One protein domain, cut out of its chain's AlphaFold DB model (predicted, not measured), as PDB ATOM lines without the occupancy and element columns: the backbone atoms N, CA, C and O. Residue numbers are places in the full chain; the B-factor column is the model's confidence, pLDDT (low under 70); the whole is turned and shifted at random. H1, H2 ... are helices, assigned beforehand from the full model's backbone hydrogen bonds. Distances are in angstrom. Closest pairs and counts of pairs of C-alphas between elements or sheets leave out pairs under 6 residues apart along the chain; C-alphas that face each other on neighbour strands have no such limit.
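AT A GLANCE: This is residues 51 to 218 of the 276 residues of an uncharacterized protein of Diplodia seriata (UniProt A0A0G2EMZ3). Four long helices, H4 to H7, make an up-and-down bundle, each running against the one before it; H2 crosses H4, H3 runs back beside H2, and short H1 lies near H4 and H5. The printed part has 168 residues with seven named helices, H1 to H7 in chain order, and no named strand: all helix. It is compact, with a radius of gyration of the C-alphas of 16.2 A and spans of 52 by 39 by 32 A.

HOW THE PARTS SIT: Start at H5, residues 130 to 155, the longest helix. It touches H6, residues 166 to 187, as a hairpin at 27 degrees, closest at C-alphas 147 and 176, 5.9 A. H6 forms a hairpin with H7, residues 191 to 212, at 22 degrees; C-alphas 175 and 204 come closest, 4.6 A. The hub is H4, residues 104 to 123; it forms a hairpin with H5, C-alphas 115 and 139 closest at 4.9 A, and touches H7, C-alphas 123 and 195 closest at 6.2 A. With residues 110 to 118 alone H4 touches H2, residues 61 to 78, about perpendicular at 74 degrees, C-alphas 71 and 117 closest at 5.5 A. With residue 106 alone it only just touches H3, residues 84 to 93, in 3 pairs of C-alphas within 8 A, closest 91 and 106, 7.1 A. H1, residues 51 to 56, is near H4. Every O i to N i+4 pair is within hydrogen-bond range in H1, H3, H4, H5 and H6, but 11 of 14 in H2 and 13 of 18 in H7.

IN THESE COORDINATES: Find C-alpha 130 at (-21.767, 1.470, -42.781); H5 runs 37.8 A from there. H6 spans 32.1 A, H7 30.9 A and H4 28.7 A.

THE WHOLE: C-alphas 128 and 218, the farthest apart, are 52.8 A apart. The printed part has no cut and no long link. Confidence is under 70 in 67 residues, among them 189 to 218.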
ATOM      1  N   PHE A  51     -10.094 -24.094 -36.841       77.75
ATOM      2  CA  PHE A  51      -9.788 -23.477 -35.560       77.75
ATOM      3  C   PHE A  51      -8.893 -22.244 -35.728       77.75
ATOM      4  O   PHE A  51      -9.146 -21.181 -35.164       77.75
ATOM      5  N   THR A  52      -7.877 -22.369 -36.580       81.81
ATOM      6  CA  THR A  52      -6.933 -21.299 -36.914       81.81
ATOM      7  C   THR A  52      -7.592 -20.164 -37.692       81.81
ATOM      8  O   THR A  52      -7.300 -19.008 -37.408       81.81
ATOM      9  N   SER A  53      -8.510 -20.457 -38.619       82.50
ATOM     10  CA  SER A  53      -9.271 -19.427 -39.346       82.50
ATOM     11  C   SER A  53     -10.242 -18.679 -38.436       82.50
ATOM     12  O   SER A  53     -10.380 -17.462 -38.555       82.50
ATOM     13  N   VAL A  54     -10.879 -19.377 -37.486       84.81
ATOM     14  CA  VAL A  54     -11.725 -18.740 -36.466       84.81
ATOM     15  C   VAL A  54     -10.888 -17.780 -35.627       84.81
ATOM     16  O   VAL A  54     -11.250 -16.609 -35.535       84.81
ATOM     17  N   ILE A  55      -9.742 -18.230 -35.102       89.75
ATOM     18  CA  ILE A  55      -8.812 -17.380 -34.340       89.75
ATOM     19  C   ILE A  55      -8.345 -16.186 -35.175       89.75
ATOM     20  O   ILE A  55      -8.379 -15.058 -34.699       89.75
ATOM     21  N   ALA A  56      -7.966 -16.411 -36.434       88.12
ATOM     22  CA  ALA A  56      -7.528 -15.351 -37.340       88.12
ATOM     23  C   ALA A  56      -8.643 -14.347 -37.690       88.12
ATOM     24  O   ALA A  56      -8.352 -13.262 -38.184       88.12
ATOM     25  N   SER A  57      -9.910 -14.704 -37.460       87.25
ATOM     26  CA  SER A  57     -11.067 -13.825 -37.659       87.25
ATOM     27  C   SER A  57     -11.486 -13.049 -36.412       87.25
ATOM     28  O   SER A  57     -12.422 -12.249 -36.483       87.25
ATOM     29  N   LEU A  58     -10.842 -13.303 -35.270       90.50
ATOM     30  CA  LEU A  58     -11.091 -12.538 -34.057       90.50
ATOM     31  C   LEU A  58     -10.493 -11.127 -34.183       90.50
ATOM     32  O   LEU A  58      -9.489 -10.940 -34.878       90.50
ATOM     33  N   PRO A  59     -11.080 -10.128 -33.503       91.19
ATOM     34  CA  PRO A  59     -10.473  -8.813 -33.370       91.19
ATOM     35  C   PRO A  59      -9.090  -8.876 -32.689       91.19
ATOM     36  O   PRO A  59      -8.758  -9.876 -32.046       91.19
ATOM     37  N   PRO A  60      -8.284  -7.803 -32.780       94.06
ATOM     38  CA  PRO A  60      -7.058  -7.668 -31.993       94.06
ATOM     39  C   PRO A  60      -7.322  -7.824 -30.487       94.06
ATOM     40  O   PRO A  60      -8.423  -7.511 -30.030       94.06
ATOM     41  N   LYS A  61      -6.302  -8.239 -29.715       95.00
ATOM     42  CA  LYS A  61      -6.422  -8.458 -28.260       95.00
ATOM     43  C   LYS A  61      -7.065  -7.262 -27.554       95.00
ATOM     44  O   LYS A  61      -8.052  -7.445 -26.868       95.00
ATOM     45  N   GLU A  62      -6.601  -6.044 -27.821       95.75
ATOM     46  CA  GLU A  62      -7.136  -4.817 -27.205       95.75
ATOM     47  C   GLU A  62      -8.657  -4.660 -27.393       95.75
ATOM     48  O   GLU A  62      -9.375  -4.261 -26.479       95.75
ATOM     49  N   SER A  63      -9.169  -5.000 -28.581       93.81
ATOM     50  CA  SER A  63     -10.606  -4.961 -28.862       93.81
ATOM     51  C   SER A  63     -11.352  -6.111 -28.188       93.81
ATOM     52  O   SER A  63     -12.489  -5.930 -27.762       93.81
ATOM     53  N   LEU A  64     -10.731  -7.290 -28.098       95.38
ATOM     54  CA  LEU A  64     -11.291  -8.429 -27.376       95.38
ATOM     55  C   LEU A  64     -11.367  -8.166 -25.873       95.38
ATOM     56  O   LEU A  64     -12.415  -8.430 -25.299       95.38
ATOM     57  N   ASP A  65     -10.309  -7.628 -25.268       96.94
ATOM     58  CA  ASP A  65     -10.263  -7.244 -23.857       96.94
ATOM     59  C   ASP A  65     -11.434  -6.304 -23.562       96.94
ATOM     60  O   ASP A  65     -12.252  -6.580 -22.687       96.94
ATOM     61  N   TRP A  66     -11.591  -5.245 -24.367       96.00
ATOM     62  CA  TRP A  66     -12.704  -4.308 -24.220       96.00
ATOM     63  C   TRP A  66     -14.074  -4.991 -24.321       96.00
ATOM     64  O   TRP A  66     -14.934  -4.743 -23.481       96.00
ATOM     65  N   LEU A  67     -14.281  -5.870 -25.308       94.25
ATOM     66  CA  LEU A  67     -15.541  -6.605 -25.467       94.25
ATOM     67  C   LEU A  67     -15.820  -7.546 -24.287       94.25
ATOM     68  O   LEU A  67     -16.961  -7.662 -23.856       94.25
ATOM     69  N   VAL A  68     -14.793  -8.217 -23.768       95.69
ATOM     70  CA  VAL A  68     -14.916  -9.124 -22.623       95.69
ATOM     71  C   VAL A  68     -15.255  -8.343 -21.358       95.69
ATOM     72  O   VAL A  68     -16.197  -8.709 -20.666       95.69
ATOM     73  N   PHE A  69     -14.553  -7.250 -21.060       95.56
ATOM     74  CA  PHE A  69     -14.869  -6.444 -19.878       95.56
ATOM     75  C   PHE A  69     -16.240  -5.784 -19.993       95.56
ATOM     76  O   PHE A  69     -17.027  -5.846 -19.057       95.56
ATOM     77  N   ALA A  70     -16.581  -5.253 -21.168       92.50
ATOM     78  CA  ALA A  70     -17.900  -4.684 -21.403       92.50
ATOM     79  C   ALA A  70     -19.033  -5.703 -21.213       92.50
ATOM     80  O   ALA A  70     -20.104  -5.336 -20.735       92.50
ATOM     81  N   TYR A  71     -18.812  -6.974 -21.560       92.88
ATOM     82  CA  TYR A  71     -19.757  -8.053 -21.276       92.88
ATOM     83  C   TYR A  71     -20.013  -8.210 -19.773       92.88
ATOM     84  O   TYR A  71     -21.168  -8.190 -19.343       92.88
ATOM     85  N   PHE A  72     -18.943  -8.327 -18.980       93.44
ATOM     86  CA  PHE A  72     -19.040  -8.498 -17.530       93.44
ATOM     87  C   PHE A  72     -19.626  -7.259 -16.834       93.44
ATOM     88  O   PHE A  72     -20.468  -7.393 -15.950       93.44
ATOM     89  N   ASP A  73     -19.275  -6.061 -17.304       91.56
ATOM     90  CA  ASP A  73     -19.754  -4.788 -16.755       91.56
ATOM     91  C   ASP A  73     -21.217  -4.468 -17.097       91.56
ATOM     92  O   ASP A  73     -21.810  -3.584 -16.479       91.56
ATOM     93  N   SER A  74     -21.805  -5.125 -18.102       87.19
ATOM     94  CA  SER A  74     -23.177  -4.841 -18.542       87.19
ATOM     95  C   SER A  74     -24.105  -6.024 -18.307       87.19
ATOM     96  O   SER A  74     -25.006  -5.963 -17.476       87.19
ATOM     97  N   PHE A  75     -23.878  -7.109 -19.031       80.69
ATOM     98  CA  PHE A  75     -24.798  -8.227 -19.112       80.69
ATOM     99  C   PHE A  75     -24.689  -9.158 -17.903       80.69
ATOM    100  O   PHE A  75     -25.706  -9.614 -17.381       80.69
ATOM    101  N   GLU A  76     -23.472  -9.426 -17.426       80.75
ATOM    102  CA  GLU A  76     -23.266 -10.377 -16.328       80.75
ATOM    103  C   GLU A  76     -23.811  -9.858 -14.986       80.75
ATOM    104  O   GLU A  76     -24.236 -10.646 -14.138       80.75
ATOM    105  N   LEU A  77     -23.875  -8.530 -14.811       75.75
ATOM    106  CA  LEU A  77     -24.510  -7.897 -13.648       75.75
ATOM    107  C   LEU A  77     -25.980  -8.301 -13.501       75.75
ATOM    108  O   LEU A  77     -26.474  -8.457 -12.382       75.75
ATOM    109  N   GLU A  78     -26.678  -8.457 -14.624       71.88
ATOM    110  CA  GLU A  78     -28.074  -8.881 -14.647       71.88
ATOM    111  C   GLU A  78     -28.199 -10.412 -14.639       71.88
ATOM    112  O   GLU A  78     -29.119 -10.960 -14.023       71.88
ATOM    113  N   TYR A  79     -27.255 -11.110 -15.279       70.81
ATOM    114  CA  TYR A  79     -27.319 -12.550 -15.507       70.81
ATOM    115  C   TYR A  79     -25.960 -13.219 -15.254       70.81
ATOM    116  O   TYR A  79     -25.179 -13.354 -16.191       70.81
ATOM    117  N   PRO A  80     -25.687 -13.709 -14.027       77.50
ATOM    118  CA  PRO A  80     -24.415 -14.343 -13.682       77.50
ATOM    119  C   PRO A  80     -24.327 -15.775 -14.250       77.50
ATOM    120  O   PRO A  80     -24.506 -16.766 -13.532       77.50
ATOM    121  N   ILE A  81     -24.150 -15.898 -15.566       80.19
ATOM    122  CA  ILE A  81     -24.031 -17.165 -16.294       80.19
ATOM    123  C   ILE A  81     -22.610 -17.730 -16.207       80.19
ATOM    124  O   ILE A  81     -22.444 -18.950 -16.112       80.19
ATOM    125  N   LEU A  82     -21.590 -16.881 -16.270       85.88
ATOM    126  CA  LEU A  82     -20.175 -17.219 -16.249       85.88
ATOM    127  C   LEU A  82     -19.538 -16.837 -14.910       85.88
ATOM    128  O   LEU A  82     -19.763 -15.781 -14.334       85.88
ATOM    129  N   ASP A  83     -18.650 -17.699 -14.420       89.00
ATOM    130  CA  ASP A  83     -17.757 -17.310 -13.332       89.00
ATOM    131  C   ASP A  83     -16.677 -16.381 -13.907       89.00
ATOM    132  O   ASP A  83     -15.784 -16.846 -14.625       89.00
ATOM    133  N   GLU A  84     -16.800 -15.077 -13.639       92.25
ATOM    134  CA  GLU A  84     -15.916 -14.029 -14.166       92.25
ATOM    135  C   GLU A  84     -14.445 -14.351 -13.903       92.25
ATOM    136  O   GLU A  84     -13.651 -14.452 -14.837       92.25
ATOM    137  N   GLN A  85     -14.077 -14.603 -12.644       94.81
ATOM    138  CA  GLN A  85     -12.688 -14.854 -12.271       94.81
ATOM    139  C   GLN A  85     -12.116 -16.065 -13.012       94.81
ATOM    140  O   GLN A  85     -10.987 -16.032 -13.508       94.81
ATOM    141  N   ARG A  86     -12.886 -17.153 -13.098       93.75
ATOM    142  CA  ARG A  86     -12.481 -18.365 -13.808       93.75
ATOM    143  C   ARG A  86     -12.348 -18.117 -15.306       93.75
ATOM    144  O   ARG A  86     -11.400 -18.632 -15.904       93.75
ATOM    145  N   PHE A  87     -13.277 -17.375 -15.906       95.38
ATOM    146  CA  PHE A  87     -13.228 -17.045 -17.324       95.38
ATOM    147  C   PHE A  87     -12.021 -16.159 -17.642       95.38
ATOM    148  O   PHE A  87     -11.240 -16.523 -18.518       95.38
ATOM    149  N   ILE A  88     -11.817 -15.067 -16.899       97.12
ATOM    150  CA  ILE A  88     -10.695 -14.134 -17.089       97.12
ATOM    151  C   ILE A  88      -9.355 -14.853 -16.930       97.12
ATOM    152  O   ILE A  88      -8.479 -14.711 -17.779       97.12
ATOM    153  N   ASN A  89      -9.210 -15.719 -15.922       97.12
ATOM    154  CA  ASN A  89      -7.995 -16.521 -15.757       97.12
ATOM    155  C   ASN A  89      -7.733 -17.432 -16.967       97.12
ATOM    156  O   ASN A  89      -6.598 -17.544 -17.423       97.12
ATOM    157  N   ALA A  90      -8.767 -18.098 -17.490       96.38
ATOM    158  CA  ALA A  90      -8.631 -18.947 -18.673       96.38
ATOM    159  C   ALA A  90      -8.340 -18.132 -19.944       96.38
ATOM    160  O   ALA A  90      -7.577 -18.587 -20.797       96.38
ATOM    161  N   TYR A  91      -8.946 -16.950 -20.062       97.00
ATOM    162  CA  TYR A  91      -8.752 -16.010 -21.156       97.00
ATOM    163  C   TYR A  91      -7.311 -15.491 -21.202       97.00
ATOM    164  O   TYR A  91      -6.659 -15.648 -22.230       97.00
ATOM    165  N   GLU A  92      -6.782 -14.968 -20.094       97.19
ATOM    166  CA  GLU A  92      -5.393 -14.491 -20.022       97.19
ATOM    167  C   GLU A  92      -4.391 -15.630 -20.224       97.19
ATOM    168  O   GLU A  92      -3.453 -15.490 -21.006       97.19
ATOM    169  N   ALA A  93      -4.641 -16.810 -19.641       96.75
ATOM    170  CA  ALA A  93      -3.780 -17.975 -19.850       96.75
ATOM    171  C   ALA A  93      -3.684 -18.394 -21.331       96.75
ATOM    172  O   ALA A  93      -2.666 -18.931 -21.769       96.75
ATOM    173  N   ALA A  94      -4.723 -18.143 -22.136       96.44
ATOM    174  CA  ALA A  94      -4.684 -18.399 -23.576       96.44
ATOM    175  C   ALA A  94      -3.809 -17.398 -24.357       96.44
ATOM    176  O   ALA A  94      -3.499 -17.658 -25.525       96.44
ATOM    177  N   TRP A  95      -3.402 -16.290 -23.730       96.38
ATOM    178  CA  TRP A  95      -2.514 -15.255 -24.268       96.38
ATOM    179  C   TRP A  95      -1.077 -15.312 -23.735       96.38
ATOM    180  O   TRP A  95      -0.232 -14.600 -24.268       96.38
ATOM    181  N   ASP A  96      -0.763 -16.172 -22.759       94.12
ATOM    182  CA  ASP A  96       0.588 -16.299 -22.176       94.12
ATOM    183  C   ASP A  96       1.670 -16.737 -23.193       94.12
ATOM    184  O   ASP A  96       2.873 -16.637 -22.941       94.12
ATOM    185  N   GLY A  97       1.258 -17.241 -24.360       90.44
ATOM    186  CA  GLY A  97       2.140 -17.659 -25.446       90.44
ATOM    187  C   GLY A  97       2.435 -16.567 -26.486       90.44
ATOM    188  O   GLY A  97       1.812 -15.511 -26.519       90.44
ATOM    189  N   PRO A  98       3.332 -16.844 -27.453       89.19
ATOM    190  CA  PRO A  98       3.604 -15.930 -28.569       89.19
ATOM    191  C   PRO A  98       2.401 -15.745 -29.512       89.19
ATOM    192  O   PRO A  98       2.449 -14.923 -30.428       89.19
ATOM    193  N   ARG A  99       1.354 -16.563 -29.360       91.25
ATOM    194  CA  ARG A  99       0.119 -16.543 -30.144       91.25
ATOM    195  C   ARG A  99      -1.044 -16.939 -29.246       91.25
ATOM    196  O   ARG A  99      -0.863 -17.756 -28.350       91.25
ATOM    197  N   PHE A 100      -2.229 -16.428 -29.568       94.75
ATOM    198  CA  PHE A 100      -3.470 -16.841 -28.925       94.75
ATOM    199  C   PHE A 100      -3.734 -18.332 -29.159       94.75
ATOM    200  O   PHE A 100      -3.870 -18.769 -30.307       94.75
ATOM    201  N   SER A 101      -3.811 -19.110 -28.081       93.19
ATOM    202  CA  SER A 101      -4.046 -20.557 -28.126       93.19
ATOM    203  C   SER A 101      -5.153 -20.971 -27.151       93.19
ATOM    204  O   SER A 101      -4.886 -21.652 -26.157       93.19
ATOM    205  N   PRO A 102      -6.408 -20.558 -27.396       93.31
ATOM    206  CA  PRO A 102      -7.524 -20.935 -26.547       93.31
ATOM    207  C   PRO A 102      -7.803 -22.429 -26.674       93.31
ATOM    208  O   PRO A 102      -7.646 -23.028 -27.739       93.31
ATOM    209  N   ASN A 103      -8.304 -23.038 -25.602       89.88
ATOM    210  CA  ASN A 103      -8.968 -24.327 -25.748       89.88
ATOM    211  C   ASN A 103     -10.314 -24.136 -26.492       89.88
ATOM    212  O   ASN A 103     -10.868 -23.032 -26.493       89.88
ATOM    213  N   PRO A 104     -10.886 -25.186 -27.114       85.12
ATOM    214  CA  PRO A 104     -12.116 -25.038 -27.892       85.12
ATOM    215  C   PRO A 104     -13.314 -24.510 -27.106       85.12
ATOM    216  O   PRO A 104     -14.151 -23.826 -27.678       85.12
ATOM    217  N   HIS A 105     -13.396 -24.807 -25.809       83.81
ATOM    218  CA  HIS A 105     -14.475 -24.312 -24.964       83.81
ATOM    219  C   HIS A 105     -14.354 -22.800 -24.731       83.81
ATOM    220  O   HIS A 105     -15.319 -22.075 -24.938       83.81
ATOM    221  N   LEU A 106     -13.158 -22.319 -24.389       91.19
ATOM    222  CA  LEU A 106     -12.874 -20.899 -24.214       91.19
ATOM    223  C   LEU A 106     -13.152 -20.116 -25.498       91.19
ATOM    224  O   LEU A 106     -13.799 -19.077 -25.437       91.19
ATOM    225  N   LEU A 107     -12.703 -20.622 -26.651       90.25
ATOM    226  CA  LEU A 107     -12.943 -19.965 -27.938       90.25
ATOM    227  C   LEU A 107     -14.441 -19.792 -28.203       90.25
ATOM    228  O   LEU A 107     -14.877 -18.737 -28.643       90.25
ATOM    229  N   MET A 108     -15.233 -20.813 -27.899       86.50
ATOM    230  CA  MET A 108     -16.679 -20.787 -28.078       86.50
ATOM    231  C   MET A 108     -17.384 -19.808 -27.153       86.50
ATOM    232  O   MET A 108     -18.188 -19.001 -27.612       86.50
ATOM    233  N   THR A 109     -17.057 -19.854 -25.863       88.44
ATOM    234  CA  THR A 109     -17.589 -18.898 -24.892       88.44
ATOM    235  C   THR A 109     -17.211 -17.473 -25.294       88.44
ATOM    236  O   THR A 109     -18.061 -16.591 -25.279       88.44
ATOM    237  N   LEU A 110     -15.977 -17.260 -25.761       92.50
ATOM    238  CA  LEU A 110     -15.511 -15.967 -26.255       92.50
ATOM    239  C   LEU A 110     -16.294 -15.494 -27.492       92.50
ATOM    240  O   LEU A 110     -16.688 -14.335 -27.546       92.50
ATOM    241  N   LEU A 111     -16.568 -16.368 -28.467       88.44
ATOM    242  CA  LEU A 111     -17.383 -16.022 -29.640       88.44
ATOM    243  C   LEU A 111     -18.798 -15.577 -29.249       88.44
ATOM    244  O   LEU A 111     -19.312 -14.609 -29.813       88.44
ATOM    245  N   LEU A 112     -19.411 -16.257 -28.278       86.31
ATOM    246  CA  LEU A 112     -20.733 -15.903 -27.763       86.31
ATOM    247  C   LEU A 112     -20.704 -14.588 -26.975       86.31
ATOM    248  O   LEU A 112     -21.587 -13.757 -27.176       86.31
ATOM    249  N   ILE A 113     -19.675 -14.358 -26.152       90.38
ATOM    250  CA  ILE A 113     -19.452 -13.083 -25.452       90.38
ATOM    251  C   ILE A 113     -19.341 -11.934 -26.458       90.38
ATOM    252  O   ILE A 113     -20.038 -10.929 -26.323       90.38
ATOM    253  N   ILE A 114     -18.519 -12.091 -27.501       90.12
ATOM    254  CA  ILE A 114     -18.349 -11.075 -28.549       90.12
ATOM    255  C   ILE A 114     -19.682 -10.816 -29.246       90.12
ATOM    256  O   ILE A 114     -20.090  -9.664 -29.365       90.12
ATOM    257  N   ALA A 115     -20.370 -11.869 -29.696       85.69
ATOM    258  CA  ALA A 115     -21.645 -11.734 -30.392       85.69
ATOM    259  C   ALA A 115     -22.689 -11.001 -29.533       85.69
ATOM    260  O   ALA A 115     -23.338 -10.080 -30.025       85.69
ATOM    261  N   THR A 116     -22.787 -11.360 -28.251       84.69
ATOM    262  CA  THR A 116     -23.722 -10.764 -27.285       84.69
ATOM    263  C   THR A 116     -23.406  -9.290 -27.061       84.69
ATOM    264  O   THR A 116     -24.247  -8.428 -27.303       84.69
ATOM    265  N   THR A 117     -22.163  -8.988 -26.687       88.31
ATOM    266  CA  THR A 117     -21.707  -7.628 -26.366       88.31
ATOM    267  C   THR A 117     -21.873  -6.697 -27.551       88.31
ATOM    268  O   THR A 117     -22.458  -5.621 -27.443       88.31
ATOM    269  N   VAL A 118     -21.400  -7.132 -28.720       86.69
ATOM    270  CA  VAL A 118     -21.536  -6.358 -29.946       86.69
ATOM    271  C   VAL A 118     -23.008  -6.115 -30.255       86.69
ATOM    272  O   VAL A 118     -23.370  -4.984 -30.573       86.69
ATOM    273  N   ASN A 119     -23.864  -7.133 -30.139       82.44
ATOM    274  CA  ASN A 119     -25.282  -6.951 -30.404       82.44
ATOM    275  C   ASN A 119     -25.908  -5.905 -29.462       82.44
ATOM    276  O   ASN A 119     -26.565  -4.982 -29.950       82.44
ATOM    277  N   ILE A 120     -25.646  -5.990 -28.151       82.44
ATOM    278  CA  ILE A 120     -26.118  -5.019 -27.148       82.44
ATOM    279  C   ILE A 120     -25.716  -3.599 -27.550       82.44
ATOM    280  O   ILE A 120     -26.582  -2.734 -27.670       82.44
ATOM    281  N   TYR A 121     -24.442  -3.352 -27.859       83.94
ATOM    282  CA  TYR A 121     -24.001  -2.019 -28.280       83.94
ATOM    283  C   TYR A 121     -24.628  -1.565 -29.594       83.94
ATOM    284  O   TYR A 121     -25.036  -0.412 -29.723       83.94
ATOM    285  N   THR A 122     -24.736  -2.455 -30.582       81.69
ATOM    286  CA  THR A 122     -25.329  -2.093 -31.876       81.69
ATOM    287  C   THR A 122     -26.804  -1.733 -31.777       81.69
ATOM    288  O   THR A 122     -27.267  -0.900 -32.551       81.69
ATOM    289  N   SER A 123     -27.525  -2.306 -30.811       79.12
ATOM    290  CA  SER A 123     -28.934  -1.996 -30.556       79.12
ATOM    291  C   SER A 123     -29.158  -0.566 -30.047       79.12
ATOM    292  O   SER A 123     -30.244  -0.015 -30.210       79.12
ATOM    293  N   GLN A 124     -28.118   0.052 -29.477       81.31
ATOM    294  CA  GLN A 124     -28.152   1.421 -28.959       81.31
ATOM    295  C   GLN A 124     -27.807   2.466 -30.034       81.31
ATOM    296  O   GLN A 124     -27.975   3.666 -29.812       81.31
ATOM    297  N   LEU A 125     -27.317   2.036 -31.202       78.50
ATOM    298  CA  LEU A 125     -26.963   2.927 -32.307       78.50
ATOM    299  C   LEU A 125     -28.189   3.217 -33.188       78.50
ATOM    300  O   LEU A 125     -28.910   2.312 -33.596       78.50
ATOM    301  N   VAL A 126     -28.395   4.489 -33.533       80.25
ATOM    302  CA  VAL A 126     -29.469   4.938 -34.440       80.25
ATOM    303  C   VAL A 126     -29.055   4.720 -35.915       80.25
ATOM    304  O   VAL A 126     -27.922   5.027 -36.285       80.25
ATOM    305  N   GLU A 127     -29.952   4.171 -36.751       75.00
ATOM    306  CA  GLU A 127     -29.730   3.829 -38.181       75.00
ATOM    307  C   GLU A 127     -29.389   5.031 -39.100       75.00
ATOM    308  O   GLU A 127     -29.841   6.142 -38.818       75.00
ATOM    309  N   PRO A 128     -28.739   4.835 -40.281       67.56
ATOM    310  CA  PRO A 128     -27.906   3.718 -40.745       67.56
ATOM    311  C   PRO A 128     -26.424   4.140 -40.903       67.56
ATOM    312  O   PRO A 128     -26.103   5.109 -41.593       67.56
ATOM    313  N   SER A 129     -25.495   3.379 -40.310       73.06
ATOM    314  CA  SER A 129     -24.041   3.584 -40.456       73.06
ATOM    315  C   SER A 129     -23.388   2.383 -41.156       73.06
ATOM    316  O   SER A 129     -23.661   1.247 -40.776       73.06
ATOM    317  N   PRO A 130     -22.480   2.575 -42.130       79.56
ATOM    318  CA  PRO A 130     -21.767   1.470 -42.781       79.56
ATOM    319  C   PRO A 130     -20.922   0.635 -41.800       79.56
ATOM    320  O   PRO A 130     -20.675  -0.547 -42.037       79.56
ATOM    321  N   ILE A 131     -20.519   1.225 -40.669       77.25
ATOM    322  CA  ILE A 131     -19.801   0.528 -39.593       77.25
ATOM    323  C   ILE A 131     -20.704  -0.539 -38.962       77.25
ATOM    324  O   ILE A 131     -20.265  -1.662 -38.727       77.25
ATOM    325  N   LEU A 132     -21.984  -0.215 -38.759       74.62
ATOM    326  CA  LEU A 132     -22.968  -1.114 -38.163       74.62
ATOM    327  C   LEU A 132     -23.156  -2.389 -39.001       74.62
ATOM    328  O   LEU A 132     -23.233  -3.481 -38.446       74.62
ATOM    329  N   GLU A 133     -23.167  -2.283 -40.330       76.75
ATOM    330  CA  GLU A 133     -23.327  -3.449 -41.214       76.75
ATOM    331  C   GLU A 133     -22.107  -4.386 -41.209       76.75
ATOM    332  O   GLU A 133     -22.255  -5.613 -41.203       76.75
ATOM    333  N   SER A 134     -20.896  -3.830 -41.132       81.50
ATOM    334  CA  SER A 134     -19.669  -4.625 -40.961       81.50
ATOM    335  C   SER A 134     -19.676  -5.393 -39.633       81.50
ATOM    336  O   SER A 134     -19.394  -6.595 -39.570       81.50
ATOM    337  N   VAL A 135     -20.090  -4.709 -38.567       77.06
ATOM    338  CA  VAL A 135     -20.201  -5.273 -37.224       77.06
ATOM    339  C   VAL A 135     -21.260  -6.385 -37.181       77.06
ATOM    340  O   VAL A 135     -20.962  -7.491 -36.729       77.06
ATOM    341  N   LYS A 136     -22.448  -6.168 -37.760       76.50
ATOM    342  CA  LYS A 136     -23.495  -7.200 -37.905       76.50
ATOM    343  C   LYS A 136     -23.002  -8.428 -38.668       76.50
ATOM    344  O   LYS A 136     -23.309  -9.559 -38.296       76.50
ATOM    345  N   THR A 137     -22.231  -8.223 -39.734       81.38
ATOM    346  CA  THR A 137     -21.653  -9.324 -40.518       81.38
ATOM    347  C   THR A 137     -20.699 -10.167 -39.670       81.38
ATOM    348  O   THR A 137     -20.727 -11.396 -39.747       81.38
ATOM    349  N   SER A 138     -19.912  -9.522 -38.808       80.12
ATOM    350  CA  SER A 138     -19.014 -10.202 -37.869       80.12
ATOM    351  C   SER A 138     -19.794 -10.995 -36.813       80.12
ATOM    352  O   SER A 138     -19.508 -12.170 -36.606       80.12
ATOM    353  N   VAL A 139     -20.852 -10.413 -36.234       78.00
ATOM    354  CA  VAL A 139     -21.744 -11.101 -35.280       78.00
ATOM    355  C   VAL A 139     -22.386 -12.340 -35.903       78.00
ATOM    356  O   VAL A 139     -22.268 -13.432 -35.349       78.00
ATOM    357  N   ARG A 140     -22.992 -12.209 -37.093       77.38
ATOM    358  CA  ARG A 140     -23.572 -13.346 -37.834       77.38
ATOM    359  C   ARG A 140     -22.549 -14.454 -38.053       77.38
ATOM    360  O   ARG A 140     -22.858 -15.630 -37.880       77.38
ATOM    361  N   ARG A 141     -21.317 -14.082 -38.408       79.75
ATOM    362  CA  ARG A 141     -20.223 -15.037 -38.583       79.75
ATOM    363  C   ARG A 141     -19.901 -15.765 -37.276       79.75
ATOM    364  O   ARG A 141     -19.762 -16.983 -37.307       79.75
ATOM    365  N   TYR A 142     -19.801 -15.066 -36.148       80.38
ATOM    366  CA  TYR A 142     -19.492 -15.687 -34.854       80.38
ATOM    367  C   TYR A 142     -20.611 -16.609 -34.352       80.38
ATOM    368  O   TYR A 142     -20.313 -17.700 -33.859       80.38
ATOM    369  N   ILE A 143     -21.878 -16.240 -34.560       75.69
ATOM    370  CA  ILE A 143     -23.044 -17.101 -34.285       75.69
ATOM    371  C   ILE A 143     -22.958 -18.383 -35.108       75.69
ATOM    372  O   ILE A 143     -22.975 -19.480 -34.560       75.69
ATOM    373  N   HIS A 144     -22.778 -18.244 -36.421       78.12
ATOM    374  CA  HIS A 144     -22.707 -19.375 -37.343       78.12
ATOM    375  C   HIS A 144     -21.545 -20.325 -37.021       78.12
ATOM    376  O   HIS A 144     -21.679 -21.549 -37.088       78.12
ATOM    377  N   LEU A 145     -20.386 -19.778 -36.643       77.81
ATOM    378  CA  LEU A 145     -19.250 -20.581 -36.182       77.81
ATOM    379  C   LEU A 145     -19.583 -21.329 -34.885       77.81
ATOM    380  O   LEU A 145     -19.209 -22.498 -34.749       77.81
ATOM    381  N   SER A 146     -20.325 -20.684 -33.984       76.56
ATOM    382  CA  SER A 146     -20.735 -21.266 -32.710       76.56
ATOM    383  C   SER A 146     -21.744 -22.406 -32.891       76.56
ATOM    384  O   SER A 146     -21.552 -23.503 -32.362       76.56
ATOM    385  N   GLU A 147     -22.768 -22.204 -33.720       73.00
ATOM    386  CA  GLU A 147     -23.723 -23.248 -34.115       73.00
ATOM    387  C   GLU A 147     -22.997 -24.472 -34.669       73.00
ATOM    388  O   GLU A 147     -23.181 -25.597 -34.197       73.00
ATOM    389  N   ARG A 148     -22.109 -24.255 -35.648       75.19
ATOM    390  CA  ARG A 148     -21.368 -25.340 -36.299       75.19
ATOM    391  C   ARG A 148     -20.499 -26.129 -35.331       75.19
ATOM    392  O   ARG A 148     -20.372 -27.341 -35.497       75.19
ATOM    393  N   TRP A 149     -19.904 -25.472 -34.342       74.75
ATOM    394  CA  TRP A 149     -19.134 -26.159 -33.309       74.75
ATOM    395  C   TRP A 149     -20.018 -26.990 -32.375       74.75
ATOM    396  O   TRP A 149     -19.693 -28.139 -32.074       74.75
ATOM    397  N   LEU A 150     -21.163 -26.450 -31.945       68.94
ATOM    398  CA  LEU A 150     -22.112 -27.188 -31.106       68.94
ATOM    399  C   LEU A 150     -22.610 -28.447 -31.823       68.94
ATOM    400  O   LEU A 150     -22.677 -29.531 -31.242       68.94
ATOM    401  N   LEU A 151     -22.866 -28.323 -33.121       68.88
ATOM    402  CA  LEU A 151     -23.266 -29.427 -33.982       68.88
ATOM    403  C   LEU A 151     -22.163 -30.452 -34.206       68.88
ATOM    404  O   LEU A 151     -22.451 -31.647 -34.180       68.88
ATOM    405  N   SER A 152     -20.914 -30.031 -34.422       66.62
ATOM    406  CA  SER A 152     -19.799 -30.969 -34.600       66.62
ATOM    407  C   SER A 152     -19.596 -31.814 -33.338       66.62
ATOM    408  O   SER A 152     -19.480 -33.035 -33.425       66.62
ATOM    409  N   ARG A 153     -19.694 -31.202 -32.153       64.06
ATOM    410  CA  ARG A 153     -19.669 -31.907 -30.860       64.06
ATOM    411  C   ARG A 153     -20.876 -32.824 -30.662       64.06
ATOM    412  O   ARG A 153     -20.716 -33.933 -30.161       64.06
ATOM    413  N   GLY A 154     -22.065 -32.396 -31.086       54.75
ATOM    414  CA  GLY A 154     -23.278 -33.216 -31.028       54.75
ATOM    415  C   GLY A 154     -23.292 -34.401 -32.005       54.75
ATOM    416  O   GLY A 154     -24.061 -35.339 -31.804       54.75
ATOM    417  N   THR A 155     -22.461 -34.377 -33.057       45.94
ATOM    418  CA  THR A 155     -22.475 -35.354 -34.167       45.94
ATOM    419  C   THR A 155     -21.257 -36.279 -34.213       45.94
ATOM    420  O   THR A 155     -21.374 -37.380 -34.745       45.94
ATOM    421  N   GLN A 156     -20.113 -35.889 -33.639       45.22
ATOM    422  CA  GLN A 156     -18.880 -36.694 -33.622       45.22
ATOM    423  C   GLN A 156     -18.811 -37.759 -32.520       45.22
ATOM    424  O   GLN A 156     -17.783 -38.415 -32.384       45.22
ATOM    425  N   LEU A 157     -19.862 -37.970 -31.732       43.44
ATOM    426  CA  LEU A 157     -19.850 -38.991 -30.683       43.44
ATOM    427  C   LEU A 157     -20.723 -40.189 -31.088       43.44
ATOM    428  O   LEU A 157     -21.902 -40.239 -30.729       43.44
ATOM    429  N   PRO A 158     -20.162 -41.180 -31.809       40.97
ATOM    430  CA  PRO A 158     -20.854 -42.419 -32.153       40.97
ATOM    431  C   PRO A 158     -21.119 -43.353 -30.953       40.97
ATOM    432  O   PRO A 158     -21.512 -44.491 -31.171       40.97
ATOM    433  N   ASP A 159     -20.971 -42.893 -29.703       43.12
ATOM    434  CA  ASP A 159     -21.161 -43.724 -28.499       43.12
ATOM    435  C   ASP A 159     -21.778 -42.960 -27.300       43.12
ATOM    436  O   ASP A 159     -21.555 -43.255 -26.125       43.12
ATOM    437  N   LEU A 160     -22.556 -41.912 -27.596       43.84
ATOM    438  CA  LEU A 160     -23.074 -40.925 -26.633       43.84
ATOM    439  C   LEU A 160     -24.188 -41.448 -25.705       43.84
ATOM    440  O   LEU A 160     -24.456 -40.817 -24.686       43.84
ATOM    441  N   ASP A 161     -24.811 -42.590 -26.010       45.66
ATOM    442  CA  ASP A 161     -25.780 -43.219 -25.095       45.66
ATOM    443  C   ASP A 161     -25.110 -43.747 -23.810       45.66
ATOM    444  O   ASP A 161     -25.802 -44.003 -22.826       45.66
ATOM    445  N   SER A 162     -23.773 -43.873 -23.778       46.06
ATOM    446  CA  SER A 162     -23.052 -44.504 -22.664       46.06
ATOM    447  C   SER A 162     -22.378 -43.547 -21.663       46.06
ATOM    448  O   SER A 162     -22.182 -43.938 -20.514       46.06
ATOM    449  N   GLN A 163     -22.028 -42.305 -22.039       43.34
ATOM    450  CA  GLN A 163     -21.167 -41.441 -21.196       43.34
ATOM    451  C   GLN A 163     -21.705 -40.042 -20.881       43.34
ATOM    452  O   GLN A 163     -21.279 -39.428 -19.902       43.34
ATOM    453  N   LEU A 164     -22.629 -39.513 -21.679       47.84
ATOM    454  CA  LEU A 164     -23.147 -38.160 -21.499       47.84
ATOM    455  C   LEU A 164     -24.613 -38.257 -21.067       47.84
ATOM    456  O   LEU A 164     -25.438 -38.776 -21.818       47.84
ATOM    457  N   PRO A 165     -24.969 -37.789 -19.859       58.47
ATOM    458  CA  PRO A 165     -26.338 -37.903 -19.379       58.47
ATOM    459  C   PRO A 165     -27.287 -37.167 -20.338       58.47
ATOM    460  O   PRO A 165     -27.001 -36.043 -20.752       58.47
ATOM    461  N   HIS A 166     -28.408 -37.808 -20.697       56.56
ATOM    462  CA  HIS A 166     -29.348 -37.387 -21.753       56.56
ATOM    463  C   HIS A 166     -29.733 -35.895 -21.738       56.56
ATOM    464  O   HIS A 166     -30.071 -35.340 -22.782       56.56
ATOM    465  N   TYR A 167     -29.651 -35.228 -20.581       57.16
ATOM    466  CA  TYR A 167     -29.907 -33.796 -20.457       57.16
ATOM    467  C   TYR A 167     -28.882 -32.922 -21.202       57.16
ATOM    468  O   TYR A 167     -29.294 -31.955 -21.826       57.16
ATOM    469  N   LYS A 168     -27.582 -33.263 -21.229       58.34
ATOM    470  CA  LYS A 168     -26.563 -32.446 -21.926       58.34
ATOM    471  C   LYS A 168     -26.786 -32.423 -23.441       58.34
ATOM    472  O   LYS A 168     -26.610 -31.386 -24.073       58.34
ATOM    473  N   LYS A 169     -27.234 -33.548 -24.009       61.38
ATOM    474  CA  LYS A 169     -27.636 -33.641 -25.420       61.38
ATOM    475  C   LYS A 169     -28.871 -32.787 -25.710       61.38
ATOM    476  O   LYS A 169     -28.852 -32.017 -26.660       61.38
ATOM    477  N   ALA A 170     -29.904 -32.897 -24.872       59.91
ATOM    478  CA  ALA A 170     -31.116 -32.095 -25.016       59.91
ATOM    479  C   ALA A 170     -30.816 -30.591 -24.914       59.91
ATOM    480  O   ALA A 170     -31.314 -29.813 -25.717       59.91
ATOM    481  N   CYS A 171     -29.948 -30.183 -23.982       58.66
ATOM    482  CA  CYS A 171     -29.493 -28.800 -23.881       58.66
ATOM    483  C   CYS A 171     -28.815 -28.349 -25.183       58.66
ATOM    484  O   CYS A 171     -29.203 -27.323 -25.727       58.66
ATOM    485  N   ALA A 172     -27.872 -29.130 -25.723       59.53
ATOM    486  CA  ALA A 172     -27.186 -28.786 -26.972       59.53
ATOM    487  C   ALA A 172     -28.159 -28.604 -28.149       59.53
ATOM    488  O   ALA A 172     -28.034 -27.636 -28.891       59.53
ATOM    489  N   GLU A 173     -29.135 -29.506 -28.293       62.81
ATOM    490  CA  GLU A 173     -30.184 -29.413 -29.319       62.81
ATOM    491  C   GLU A 173     -31.009 -28.124 -29.161       62.81
ATOM    492  O   GLU A 173     -31.191 -27.401 -30.135       62.81
ATOM    493  N   VAL A 174     -31.395 -27.770 -27.931       65.62
ATOM    494  CA  VAL A 174     -32.118 -26.518 -27.644       65.62
ATOM    495  C   VAL A 174     -31.288 -25.282 -27.997       65.62
ATOM    496  O   VAL A 174     -31.812 -24.364 -28.620       65.62
ATOM    497  N   ALA A 175     -29.997 -25.236 -27.649       65.00
ATOM    498  CA  ALA A 175     -29.152 -24.098 -28.030       65.00
ATOM    499  C   ALA A 175     -28.995 -23.970 -29.548       65.00
ATOM    500  O   ALA A 175     -29.008 -22.859 -30.064       65.00
ATOM    501  N   ILE A 176     -28.863 -25.089 -30.264       64.38
ATOM    502  CA  ILE A 176     -28.781 -25.088 -31.729       64.38
ATOM    503  C   ILE A 176     -30.066 -24.528 -32.342       64.38
ATOM    504  O   ILE A 176     -29.981 -23.697 -33.245       64.38
ATOM    505  N   ASP A 177     -31.233 -24.955 -31.856       67.00
ATOM    506  CA  ASP A 177     -32.526 -24.481 -32.357       67.00
ATOM    507  C   ASP A 177     -32.704 -22.976 -32.100       67.00
ATOM    508  O   ASP A 177     -33.066 -22.236 -33.015       67.00
ATOM    509  N   ILE A 178     -32.365 -22.511 -30.891       68.00
ATOM    510  CA  ILE A 178     -32.422 -21.095 -30.495       68.00
ATOM    511  C   ILE A 178     -31.517 -20.229 -31.383       68.00
ATOM    512  O   ILE A 178     -31.945 -19.189 -31.887       68.00
ATOM    513  N   LEU A 179     -30.270 -20.657 -31.602       66.00
ATOM    514  CA  LEU A 179     -29.328 -19.931 -32.454       66.00
ATOM    515  C   LEU A 179     -29.796 -19.918 -33.921       66.00
ATOM    516  O   LEU A 179     -29.812 -18.855 -34.545       66.00
ATOM    517  N   SER A 180     -30.276 -21.060 -34.428       68.56
ATOM    518  CA  SER A 180     -30.748 -21.195 -35.813       68.56
ATOM    519  C   SER A 180     -31.947 -20.290 -36.100       68.56
ATOM    520  O   SER A 180     -31.988 -19.613 -37.126       68.56
ATOM    521  N   GLU A 181     -32.916 -20.228 -35.184       68.56
ATOM    522  CA  GLU A 181     -34.066 -19.335 -35.322       68.56
ATOM    523  C   GLU A 181     -33.641 -17.862 -35.303       68.56
ATOM    524  O   GLU A 181     -34.105 -17.058 -36.117       68.56
ATOM    525  N   HIS A 182     -32.717 -17.505 -34.409       67.25
ATOM    526  CA  HIS A 182     -32.185 -16.152 -34.349       67.25
ATOM    527  C   HIS A 182     -31.495 -15.755 -35.659       67.25
ATOM    528  O   HIS A 182     -31.726 -14.662 -36.184       67.25
ATOM    529  N   ARG A 183     -30.703 -16.660 -36.238       69.50
ATOM    530  CA  ARG A 183     -30.091 -16.458 -37.550       69.50
ATOM    531  C   ARG A 183     -31.141 -16.219 -38.640       69.50
ATOM    532  O   ARG A 183     -31.004 -15.251 -39.391       69.50
ATOM    533  N   ASP A 184     -32.188 -17.037 -38.710       71.75
ATOM    534  CA  ASP A 184     -33.263 -16.885 -39.703       71.75
ATOM    535  C   ASP A 184     -33.968 -15.521 -39.586       71.75
ATOM    536  O   ASP A 184     -34.356 -14.909 -40.586       71.75
ATOM    537  N   LEU A 185     -34.132 -15.011 -38.363       68.50
ATOM    538  CA  LEU A 185     -34.718 -13.695 -38.101       68.50
ATOM    539  C   LEU A 185     -33.793 -12.552 -38.552       68.50
ATOM    540  O   LEU A 185     -34.269 -11.576 -39.145       68.50
ATOM    541  N   LEU A 186     -32.478 -12.696 -38.351       63.41
ATOM    542  CA  LEU A 186     -31.473 -11.756 -38.857       63.41
ATOM    543  C   LEU A 186     -31.408 -11.727 -40.390       63.41
ATOM    544  O   LEU A 186     -31.183 -10.656 -40.962       63.41
ATOM    545  N   GLU A 187     -31.576 -12.874 -41.058       70.62
ATOM    546  CA  GLU A 187     -31.594 -12.978 -42.526       70.62
ATOM    547  C   GLU A 187     -32.834 -12.299 -43.131       70.62
ATOM    548  O   GLU A 187     -32.754 -11.691 -44.198       70.62
ATOM    549  N   LYS A 188     -33.962 -12.298 -42.412       75.81
ATOM    550  CA  LYS A 188     -35.199 -11.600 -42.809       75.81
ATOM    551  C   LYS A 188     -35.156 -10.082 -42.590       75.81
ATOM    552  O   LYS A 188     -36.151  -9.407 -42.844       75.81
ATOM    553  N   GLY A 189     -34.042  -9.540 -42.091       60.44
ATOM    554  CA  GLY A 189     -33.912  -8.117 -41.765       60.44
ATOM    555  C   GLY A 189     -34.769  -7.681 -40.573       60.44
ATOM    556  O   GLY A 189     -34.958  -6.486 -40.364       60.44
ATOM    557  N   ASN A 190     -35.290  -8.624 -39.779       63.72
ATOM    558  CA  ASN A 190     -36.088  -8.298 -38.606       63.72
ATOM    559  C   ASN A 190     -35.172  -7.925 -37.433       63.72
ATOM    560  O   ASN A 190     -34.900  -8.726 -36.542       63.72
ATOM    561  N   LEU A 191     -34.702  -6.679 -37.434       53.88
ATOM    562  CA  LEU A 191     -33.796  -6.149 -36.413       53.88
ATOM    563  C   LEU A 191     -34.479  -5.933 -35.053       53.88
ATOM    564  O   LEU A 191     -33.791  -5.755 -34.055       53.88
ATOM    565  N   SER A 192     -35.815  -6.011 -34.966       47.97
ATOM    566  CA  SER A 192     -36.515  -5.956 -33.671       47.97
ATOM    567  C   SER A 192     -36.172  -7.146 -32.769       47.97
ATOM    568  O   SER A 192     -36.265  -7.054 -31.548       47.97
ATOM    569  N   VAL A 193     -35.706  -8.245 -33.371       51.12
ATOM    570  CA  VAL A 193     -35.180  -9.409 -32.661       51.12
ATOM    571  C   VAL A 193     -33.850  -9.087 -31.990       51.12
ATOM    572  O   VAL A 193     -33.637  -9.584 -30.893       51.12
ATOM    573  N   CYS A 194     -33.024  -8.190 -32.557       42.53
ATOM    574  CA  CYS A 194     -31.782  -7.699 -31.941       42.53
ATOM    575  C   CYS A 194     -32.013  -6.991 -30.595       42.53
ATOM    576  O   CYS A 194     -31.100  -6.944 -29.779       42.53
ATOM    577  N   LEU A 195     -33.223  -6.464 -30.367       37.50
ATOM    578  CA  LEU A 195     -33.639  -5.784 -29.132       37.50
ATOM    579  C   LEU A 195     -34.200  -6.747 -28.067       37.50
ATOM    580  O   LEU A 195     -34.479  -6.324 -26.954       37.50
ATOM    581  N   LYS A 196     -34.393  -8.028 -28.412       48.44
ATOM    582  CA  LYS A 196     -34.832  -9.117 -27.516       48.44
ATOM    583  C   LYS A 196     -33.762 -10.215 -27.404       48.44
ATOM    584  O   LYS A 196     -34.065 -11.358 -27.081       48.44
ATOM    585  N   VAL A 197     -32.524  -9.869 -27.772       51.78
ATOM    586  CA  VAL A 197     -31.381 -10.783 -27.956       51.78
ATOM    587  C   VAL A 197     -30.921 -11.428 -26.678       51.78
ATOM    588  O   VAL A 197     -30.417 -12.551 -26.741       51.78
ATOM    589  N   ASP A 198     -31.088 -10.725 -25.565       54.72
ATOM    590  CA  ASP A 198     -30.583 -11.142 -24.271       54.72
ATOM    591  C   ASP A 198     -31.011 -12.592 -24.004       54.72
ATOM    592  O   ASP A 198     -30.161 -13.466 -23.905       54.72
ATOM    593  N   ASP A 199     -32.291 -12.922 -24.150       57.59
ATOM    594  CA  ASP A 199     -32.828 -14.254 -23.858       57.59
ATOM    595  C   ASP A 199     -32.236 -15.405 -24.702       57.59
ATOM    596  O   ASP A 199     -32.013 -16.507 -24.193       57.59
ATOM    597  N   VAL A 200     -31.973 -15.173 -25.993       58.28
ATOM    598  CA  VAL A 200     -31.509 -16.197 -26.953       58.28
ATOM    599  C   VAL A 200     -30.043 -16.536 -26.702       58.28
ATOM    600  O   VAL A 200     -29.671 -17.708 -26.596       58.28
ATOM    601  N   PHE A 201     -29.202 -15.511 -26.577       58.91
ATOM    602  CA  PHE A 201     -27.781 -15.704 -26.309       58.91
ATOM    603  C   PHE A 201     -27.542 -16.132 -24.871       58.91
ATOM    604  O   PHE A 201     -26.684 -16.980 -24.649       58.91
ATOM    605  N   GLN A 202     -28.349 -15.655 -23.919       63.59
ATOM    606  CA  GLN A 202     -28.369 -16.170 -22.550       63.59
ATOM    607  C   GLN A 202     -28.666 -17.657 -22.534       63.59
ATOM    608  O   GLN A 202     -27.908 -18.419 -21.946       63.59
ATOM    609  N   ALA A 203     -29.731 -18.092 -23.210       62.56
ATOM    610  CA  ALA A 203     -30.089 -19.500 -23.254       62.56
ATOM    611  C   ALA A 203     -28.979 -20.344 -23.900       62.56
ATOM    612  O   ALA A 203     -28.612 -21.387 -23.357       62.56
ATOM    613  N   ALA A 204     -28.393 -19.880 -25.007       64.75
ATOM    614  CA  ALA A 204     -27.295 -20.578 -25.668       64.75
ATOM    615  C   ALA A 204     -26.023 -20.628 -24.800       64.75
ATOM    616  O   ALA A 204     -25.414 -21.691 -24.674       64.75
ATOM    617  N   LEU A 205     -25.636 -19.518 -24.167       64.62
ATOM    618  CA  LEU A 205     -24.455 -19.419 -23.306       64.62
ATOM    619  C   LEU A 205     -24.621 -20.253 -22.031       64.62
ATOM    620  O   LEU A 205     -23.718 -21.001 -21.666       64.62
ATOM    621  N   ALA A 206     -25.796 -20.193 -21.406       65.62
ATOM    622  CA  ALA A 206     -26.172 -21.007 -20.258       65.62
ATOM    623  C   ALA A 206     -26.092 -22.501 -20.603       65.62
ATOM    624  O   ALA A 206     -25.425 -23.290 -19.929       65.62
ATOM    625  N   VAL A 207     -26.683 -22.906 -21.727       64.75
ATOM    626  CA  VAL A 207     -26.558 -24.275 -22.233       64.75
ATOM    627  C   VAL A 207     -25.093 -24.660 -22.461       64.75
ATOM    628  O   VAL A 207     -24.672 -25.739 -22.041       64.75
ATOM    629  N   CYS A 208     -24.304 -23.795 -23.104       64.69
ATOM    630  CA  CYS A 208     -22.891 -24.055 -23.368       64.69
ATOM    631  C   CYS A 208     -22.100 -24.223 -22.070       64.69
ATOM    632  O   CYS A 208     -21.279 -25.137 -21.974       64.69
ATOM    633  N   ASN A 209     -22.350 -23.385 -21.066       67.62
ATOM    634  CA  ASN A 209     -21.705 -23.497 -19.767       67.62
ATOM    635  C   ASN A 209     -22.072 -24.833 -19.094       67.62
ATOM    636  O   ASN A 209     -21.183 -25.599 -18.725       67.62
ATOM    637  N   GLU A 210     -23.361 -25.190 -19.052       67.75
ATOM    638  CA  GLU A 210     -23.855 -26.425 -18.417       67.75
ATOM    639  C   GLU A 210     -23.331 -27.707 -19.092       67.75
ATOM    640  O   GLU A 210     -22.969 -28.682 -18.425       67.75
ATOM    641  N   ILE A 211     -23.235 -27.724 -20.427       62.88
ATOM    642  CA  ILE A 211     -22.660 -28.858 -21.172       62.88
ATOM    643  C   ILE A 211     -21.202 -29.089 -20.762       62.88
ATOM    644  O   ILE A 211     -20.777 -30.240 -20.606       62.88
ATOM    645  N   ASN A 212     -20.448 -28.008 -20.562       62.66
ATOM    646  CA  ASN A 212     -19.003 -28.048 -20.368       62.66
ATOM    647  C   ASN A 212     -18.570 -28.109 -18.898       62.66
ATOM    648  O   ASN A 212     -17.390 -28.332 -18.621       62.66
ATOM    649  N   GLN A 213     -19.498 -27.991 -17.945       65.38
ATOM    650  CA  GLN A 213     -19.165 -28.210 -16.542       65.38
ATOM    651  C   GLN A 213     -18.764 -29.675 -16.293       65.38
ATOM    652  O   GLN A 213     -19.492 -30.597 -16.706       65.38
ATOM    653  N   PRO A 214     -17.618 -29.920 -15.622       58.84
ATOM    654  CA  PRO A 214     -17.250 -31.260 -15.193       58.84
ATOM    655  C   PRO A 214     -18.299 -31.764 -14.201       58.84
ATOM    656  O   PRO A 214     -18.711 -31.035 -13.301       58.84
ATOM    657  N   ILE A 215     -18.736 -33.014 -14.367       58.53
ATOM    658  CA  ILE A 215     -19.661 -33.647 -13.423       58.53
ATOM    659  C   ILE A 215     -18.893 -33.837 -12.115       58.53
ATOM    660  O   ILE A 215     -18.074 -34.747 -12.004       58.53
ATOM    661  N   GLN A 216     -19.116 -32.956 -11.141       57.22
ATOM    662  CA  GLN A 216     -18.563 -33.129  -9.806       57.22
ATOM    663  C   GLN A 216     -19.520 -33.996  -8.977       57.22
ATOM    664  O   GLN A 216     -20.675 -33.612  -8.780       57.22
ATOM    665  N   PRO A 217     -19.088 -35.173  -8.494       58.41
ATOM    666  CA  PRO A 217     -19.934 -36.002  -7.646       58.41
ATOM    667  C   PRO A 217     -20.264 -35.257  -6.345       58.41
ATOM    668  O   PRO A 217     -19.369 -34.818  -5.629       58.41
ATOM    669  N   GLY A 218     -21.557 -35.114  -6.043       64.38
ATOM    670  CA  GLY A 218     -22.045 -34.464  -4.821       64.38
ATOM    671  C   GLY A 218     -22.282 -32.953  -4.924       64.38
ATOM    672  O   GLY A 218     -22.877 -32.389  -4.009       64.38
TER     673      GLY A 218